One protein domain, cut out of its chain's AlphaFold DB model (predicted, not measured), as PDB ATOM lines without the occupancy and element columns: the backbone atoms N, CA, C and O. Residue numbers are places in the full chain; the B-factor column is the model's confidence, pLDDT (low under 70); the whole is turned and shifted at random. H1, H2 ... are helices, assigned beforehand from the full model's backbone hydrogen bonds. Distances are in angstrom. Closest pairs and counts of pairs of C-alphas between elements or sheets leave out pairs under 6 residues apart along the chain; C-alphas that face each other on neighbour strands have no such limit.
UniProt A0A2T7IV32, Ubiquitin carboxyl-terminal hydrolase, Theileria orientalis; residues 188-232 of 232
ATOM      1  N   THR A 188     -53.104   0.906  18.490       96.00
ATOM      2  CA  THR A 188     -53.793  -0.372  18.297       96.00
ATOM      3  C   THR A 188     -52.777  -1.495  18.091       96.00
ATOM      4  O   THR A 188     -51.613  -1.264  17.768       96.00
ATOM      5  N   ARG A 189     -53.204  -2.754  18.248       95.75
ATOM      6  CA  ARG A 189     -52.309  -3.908  18.030       95.75
ATOM      7  C   ARG A 189     -51.732  -3.943  16.613       95.75
ATOM      8  O   ARG A 189     -50.564  -4.273  16.453       95.75
ATOM      9  N   LYS A 190     -52.533  -3.554  15.617       95.12
ATOM     10  CA  LYS A 190     -52.108  -3.489  14.214       95.12
ATOM     11  C   LYS A 190     -51.014  -2.441  14.013       95.12
ATOM     12  O   LYS A 190     -50.038  -2.721  13.330       95.12
ATOM     13  N   ASP A 191     -51.143  -1.281  14.658       92.38
ATOM     14  CA  ASP A 191     -50.134  -0.217  14.577       92.38
ATOM     15  C   ASP A 191     -48.802  -0.684  15.169       92.38
ATOM     16  O   ASP A 191     -47.744  -0.460  14.593       92.38
ATOM     17  N   VAL A 192     -48.850  -1.405  16.295       93.12
ATOM     18  CA  VAL A 192     -47.649  -1.967  16.930       93.12
ATOM     19  C   VAL A 192     -46.997  -3.047  16.054       93.12
ATOM     20  O   VAL A 192     -45.773  -3.097  15.946       93.12
ATOM     21  N   GLU A 193     -47.787  -3.906  15.406       93.94
ATOM     22  CA  GLU A 193     -47.278  -4.908  14.457       93.94
ATOM     23  C   GLU A 193     -46.632  -4.258  13.227       93.94
ATOM     24  O   GLU A 193     -45.565  -4.695  12.781       93.94
ATOM     25  N   LEU A 194     -47.228  -3.179  12.716       92.50
ATOM     26  CA  LEU A 194     -46.678  -2.395  11.615       92.50
ATOM     27  C   LEU A 194     -45.338  -1.761  12.005       92.50
ATOM     28  O   LEU A 194     -44.349  -1.962  11.307       92.50
ATOM     29  N   LEU A 195     -45.280  -1.091  13.161       91.19
ATOM     30  CA  LEU A 195     -44.057  -0.471  13.692       91.19
ATOM     31  C   LEU A 195     -42.927  -1.483  13.927       91.19
ATOM     32  O   LEU A 195     -41.752  -1.136  13.858       91.19
ATOM     33  N   LYS A 196     -43.269  -2.746  14.203       88.69
ATOM     34  CA  LYS A 196     -42.290  -3.826  14.370       88.69
ATOM     35  C   LYS A 196     -41.736  -4.340  13.039       88.69
ATOM     36  O   LYS A 196     -40.601  -4.810  12.993       88.69
ATOM     37  N   THR A 197     -42.554  -4.346  11.991       91.75
ATOM     38  CA  THR A 197     -42.241  -5.018  10.719       91.75
ATOM     39  C   THR A 197     -41.718  -4.067   9.652       91.75
ATOM     40  O   THR A 197     -40.918  -4.481   8.816       91.75
ATOM     41  N   GLN A 198     -42.145  -2.806   9.678       91.25
ATOM     42  CA  GLN A 198     -41.817  -1.803   8.675       91.25
ATOM     43  C   GLN A 198     -41.191  -0.569   9.322       91.25
ATOM     44  O   GLN A 198     -41.638  -0.092  10.362       91.25
ATOM     45  N   VAL A 199     -40.166  -0.017   8.667       88.44
ATOM     46  CA  VAL A 199     -39.580   1.265   9.066       88.44
ATOM     47  C   VAL A 199     -40.477   2.381   8.545       88.44
ATOM     48  O   VAL A 199     -40.501   2.667   7.349       88.44
ATOM     49  N   THR A 200     -41.227   3.003   9.448       90.06
ATOM     50  CA  THR A 200     -42.050   4.180   9.152       90.06
ATOM     51  C   THR A 200     -41.303   5.452   9.534       90.06
ATOM     52  O   THR A 200     -40.746   5.522  10.628       90.06
ATOM     53  N   TYR A 201     -41.338   6.476   8.682       92.12
ATOM     54  CA  TYR A 201     -40.841   7.810   9.022       92.12
ATOM     55  C   TYR A 201     -41.999   8.684   9.516       92.12
ATOM     56  O   TYR A 201     -43.022   8.809   8.845       92.12
ATOM     57  N   GLY A 202     -41.837   9.267  10.699       90.62
ATOM     58  CA  GLY A 202     -42.687  10.325  11.227       90.62
ATOM     59  C   GLY A 202     -42.143  11.699  10.847       90.62
ATOM     60  O   GLY A 202     -40.945  11.861  10.628       90.62
ATOM     61  N   LYS A 203     -43.030  12.695  10.789       92.31
ATOM     62  CA  LYS A 203     -42.666  14.107  10.625       92.31
ATOM     63  C   LYS A 203     -42.954  14.857  11.912       92.31
ATOM     64  O   LYS A 203     -44.068  14.778  12.429       92.31
ATOM     65  N   ALA A 204     -41.956  15.556  12.433       91.06
ATOM     66  CA  ALA A 204     -42.126  16.440  13.577       91.06
ATOM     67  C   ALA A 204     -42.756  17.777  13.146       91.06
ATOM     68  O   ALA A 204     -42.898  18.067  11.955       91.06
ATOM     69  N   LEU A 205     -43.162  18.598  14.120       87.38
ATOM     70  CA  LEU A 205     -43.806  19.895  13.864       87.38
ATOM     71  C   LEU A 205     -42.890  20.888  13.129       87.38
ATOM     72  O   LEU A 205     -43.375  21.785  12.451       87.38
ATOM     73  N   ASP A 206     -41.575  20.732  13.266       88.06
ATOM     74  CA  ASP A 206     -40.542  21.499  12.561       88.06
ATOM     75  C   ASP A 206     -40.270  20.978  11.135       88.06
ATOM     76  O   ASP A 206     -39.487  21.572  10.395       88.06
ATOM     77  N   GLY A 207     -40.923  19.881  10.734       90.38
ATOM     78  CA  GLY A 207     -40.734  19.221   9.445       90.38
ATOM     79  C   GLY A 207     -39.586  18.211   9.417       90.38
ATOM     80  O   GLY A 207     -39.368  17.598   8.370       90.38
ATOM     81  N   THR A 208     -38.881  18.008  10.534       92.44
ATOM     82  CA  THR A 208     -37.795  17.031  10.629       92.44
ATOM     83  C   THR A 208     -38.354  15.612  10.562       92.44
ATOM     84  O   THR A 208     -39.301  15.261  11.272       92.44
ATOM     85  N   ASP A 209     -37.753  14.784   9.710       94.69
ATOM     86  CA  ASP A 209     -38.080  13.364   9.629       94.69
ATOM     87  C   ASP A 209     -37.434  12.614  10.801       94.69
ATOM     88  O   ASP A 209     -36.243  12.766  11.082       94.69
ATOM     89  N   PHE A 210     -38.210  11.775  11.481       93.56
ATOM     90  CA  PHE A 210     -37.735  10.924  12.570       93.56
ATOM     91  C   PHE A 210     -38.284   9.507  12.429       93.56
ATOM     92  O   PHE A 210     -39.288   9.271  11.764       93.56
ATOM     93  N   ILE A 211     -37.637   8.541  13.075       92.88
ATOM     94  CA  ILE A 211     -38.143   7.167  13.145       92.88
ATOM     95  C   ILE A 211     -38.814   6.999  14.513       92.88
ATOM     96  O   ILE A 211     -38.149   7.221  15.531       92.88
ATOM     97  N   PRO A 212     -40.110   6.638  14.586       91.06
ATOM     98  CA  PRO A 212     -40.777   6.372  15.855       91.06
ATOM     99  C   PRO A 212     -40.006   5.326  16.670       91.06
ATOM    100  O   PRO A 212     -39.680   4.254  16.169       91.06
ATOM    101  N   GLY A 213     -39.680   5.656  17.920       88.62
ATOM    102  CA  GLY A 213     -38.840   4.832  18.798       88.62
ATOM    103  C   GLY A 213     -37.344   5.175  18.765       88.62
ATOM    104  O   GLY A 213     -36.652   4.931  19.746       88.62
ATOM    105  N   CYS A 214     -36.849   5.828  17.710       89.62
ATOM    106  CA  CYS A 214     -35.471   6.320  17.617       89.62
ATOM    107  C   CYS A 214     -35.434   7.849  17.751       89.62
ATOM    108  O   CYS A 214     -35.055   8.563  16.824       89.62
ATOM    109  N   ILE A 215     -35.862   8.352  18.910       91.06
ATOM    110  CA  ILE A 215     -35.961   9.789  19.198       91.06
ATOM    111  C   ILE A 215     -34.980  10.141  20.316       91.06
ATOM    112  O   ILE A 215     -34.882   9.426  21.313       91.06
ATOM    113  N   GLY A 216     -34.241  11.241  20.156       90.81
ATOM    114  CA  GLY A 216     -33.327  11.737  21.182       90.81
ATOM    115  C   GLY A 216     -34.083  12.200  22.429       90.81
ATOM    116  O   GLY A 216     -35.020  12.984  22.330       90.81
ATOM    117  N   LEU A 217     -33.661  11.734  23.606       91.75
ATOM    118  CA  LEU A 217     -34.203  12.188  24.886       91.75
ATOM    119  C   LEU A 217     -33.416  13.395  25.401       91.75
ATOM    120  O   LEU A 217     -32.185  13.431  25.317       91.75
ATOM    121  N   ASN A 218     -34.122  14.367  25.981       92.00
ATOM    122  CA  ASN A 218     -33.488  15.544  26.562       92.00
ATOM    123  C   ASN A 218     -32.600  15.155  27.763       92.00
ATOM    124  O   ASN A 218     -32.953  14.284  28.561       92.00
ATOM    125  N   ASN A 219     -31.438  15.795  27.911       92.00
ATOM    126  CA  ASN A 219     -30.556  15.570  29.056       92.00
ATOM    127  C   ASN A 219     -30.785  16.657  30.110       92.00
ATOM    128  O   ASN A 219     -30.336  17.795  29.964       92.00
ATOM    129  N   LEU A 220     -31.412  16.286  31.227       89.69
ATOM    130  CA  LEU A 220     -31.662  17.168  32.367       89.69
ATOM    131  C   LEU A 220     -30.407  17.264  33.260       89.69
ATOM    132  O   LEU A 220     -30.462  17.088  34.478       89.69
ATOM    133  N   LYS A 221     -29.258  17.570  32.638       89.44
ATOM    134  CA  LYS A 221     -27.883  17.629  33.180       89.44
ATOM    135  C   LYS A 221     -27.166  16.278  33.257       89.44
ATOM    136  O   LYS A 221     -26.234  16.042  32.494       89.44
ATOM    137  N   LYS A 222     -27.528  15.436  34.228       91.31
ATOM    138  CA  LYS A 222     -26.860  14.152  34.519       91.31
ATOM    139  C   LYS A 222     -27.863  13.003  34.432       91.31
ATOM    140  O   LYS A 222     -27.978  12.227  35.374       91.31
ATOM    141  N   THR A 223     -28.656  12.965  33.362       93.81
ATOM    142  CA  THR A 223     -29.672  11.922  33.123       93.81
ATOM    143  C   THR A 223     -29.348  11.070  31.895       93.81
ATOM    144  O   THR A 223     -30.191  10.324  31.414       93.81
ATOM    145  N   ASP A 224     -28.113  11.140  31.405       92.94
ATOM    146  CA  ASP A 224     -27.598  10.366  30.276       92.94
ATOM    147  C   ASP A 224     -27.729   8.855  30.494       92.94
ATOM    148  O   ASP A 224     -28.247   8.152  29.631       92.94
ATOM    149  N   TYR A 225     -27.353   8.356  31.674       94.38
ATOM    150  CA  TYR A 225     -27.502   6.935  32.004       94.38
ATOM    151  C   TYR A 225     -28.968   6.480  31.974       94.38
ATOM    152  O   TYR A 225     -29.266   5.367  31.549       94.38
ATOM    153  N   PHE A 226     -29.888   7.341  32.410       93.81
ATOM    154  CA  PHE A 226     -31.316   7.044  32.426       93.81
ATOM    155  C   PHE A 226     -31.881   7.017  31.004       93.81
ATOM    156  O   PHE A 226     -32.611   6.094  30.653       93.81
ATOM    157  N   ASN A 227     -31.458   7.967  30.167       93.31
ATOM    158  CA  ASN A 227     -31.840   8.023  28.760       93.31
ATOM    159  C   ASN A 227     -31.394   6.758  28.009       93.31
ATOM    160  O   ASN A 227     -32.174   6.211  27.237       93.31
ATOM    161  N   VAL A 228     -30.183   6.253  28.281       92.62
ATOM    162  CA  VAL A 228     -29.700   4.990  27.694       92.62
ATOM    163  C   VAL A 228     -30.557   3.809  28.145       92.62
ATOM    164  O   VAL A 228     -30.945   3.001  27.315       92.62
ATOM    165  N   ILE A 229     -30.877   3.706  29.438       94.44
ATOM    166  CA  ILE A 229     -31.672   2.583  29.964       94.44
ATOM    167  C   ILE A 229     -33.089   2.568  29.380       94.44
ATOM    168  O   ILE A 229     -33.609   1.494  29.115       94.44
ATOM    169  N   ILE A 230     -33.719   3.730  29.182       93.12
ATOM    170  CA  ILE A 230     -35.068   3.804  28.597       93.12
ATOM    171  C   ILE A 230     -35.080   3.394  27.121       93.12
ATOM    172  O   ILE A 230     -36.082   2.865  26.647       93.12
ATOM    173  N   GLN A 231     -34.004   3.677  26.386       91.00
ATOM    174  CA  GLN A 231     -33.931   3.410  24.949       91.00
ATOM    175  C   GLN A 231     -33.522   1.973  24.591       91.00
ATOM    176  O   GLN A 231     -33.600   1.611  23.418       91.00
ATOM    177  N   VAL A 232     -33.065   1.178  25.565       88.06
ATOM    178  CA  VAL A 232     -32.623  -0.218  25.386       88.06
ATOM    179  C   VAL A 232     -33.736  -1.183  25.768       88.06
ATOM    180  O   VAL A 232     -33.980  -2.117  24.972       88.06
TER     181      VAL A 232
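AT A GLANCE: This is residues 188 to 232 of the 232 residues of the protein "Ubiquitin carboxyl-terminal hydrolase" of Theileria orientalis (UniProt A0A2T7IV32). This is a loosely wound chain with little regular structure: the short helices H1 and H2 lie toward its two ends, and a long link winds between them. Within the link, residues 202 to 210 fold back as a narrow loop. The printed part has 45 residues, with H1 then H2 and no named strand; the class is all helix, though under half of the residues are in named elements. It is loose, with a radius of gyration of the C-alphas of 13.2 A and spans of 36 by 25 by 16 A.

HOW THE PARTS SIT: Start at H1, residues 189 to 197, the longest helix; H2, residues 224 to 231, is apart from it. In both, every O i to N i+4 pair is within hydrogen-bond range. Between them, look for residues 202 to 203, paired antiparallel with residues 209 to 210.

IN THESE COORDINATES: Find C-alpha 189 at (-52.309, -3.908, 18.030); H1 runs 12.5 A to C-alpha 197. H2 runs 10.8 A from C-alpha 224 to C-alpha 231 at (-33.931, 3.410, 24.949).

THE WHOLE: The C-alphas of Lys 190 and Lys 221, the two farthest apart, are 37.3 A apart. The link from H1 to H2 is long, 26 residues. Residues 188 to 194 and 220 to 225 stand free. The printed part has no cut, and no printed residue is under 70 in pLDDT.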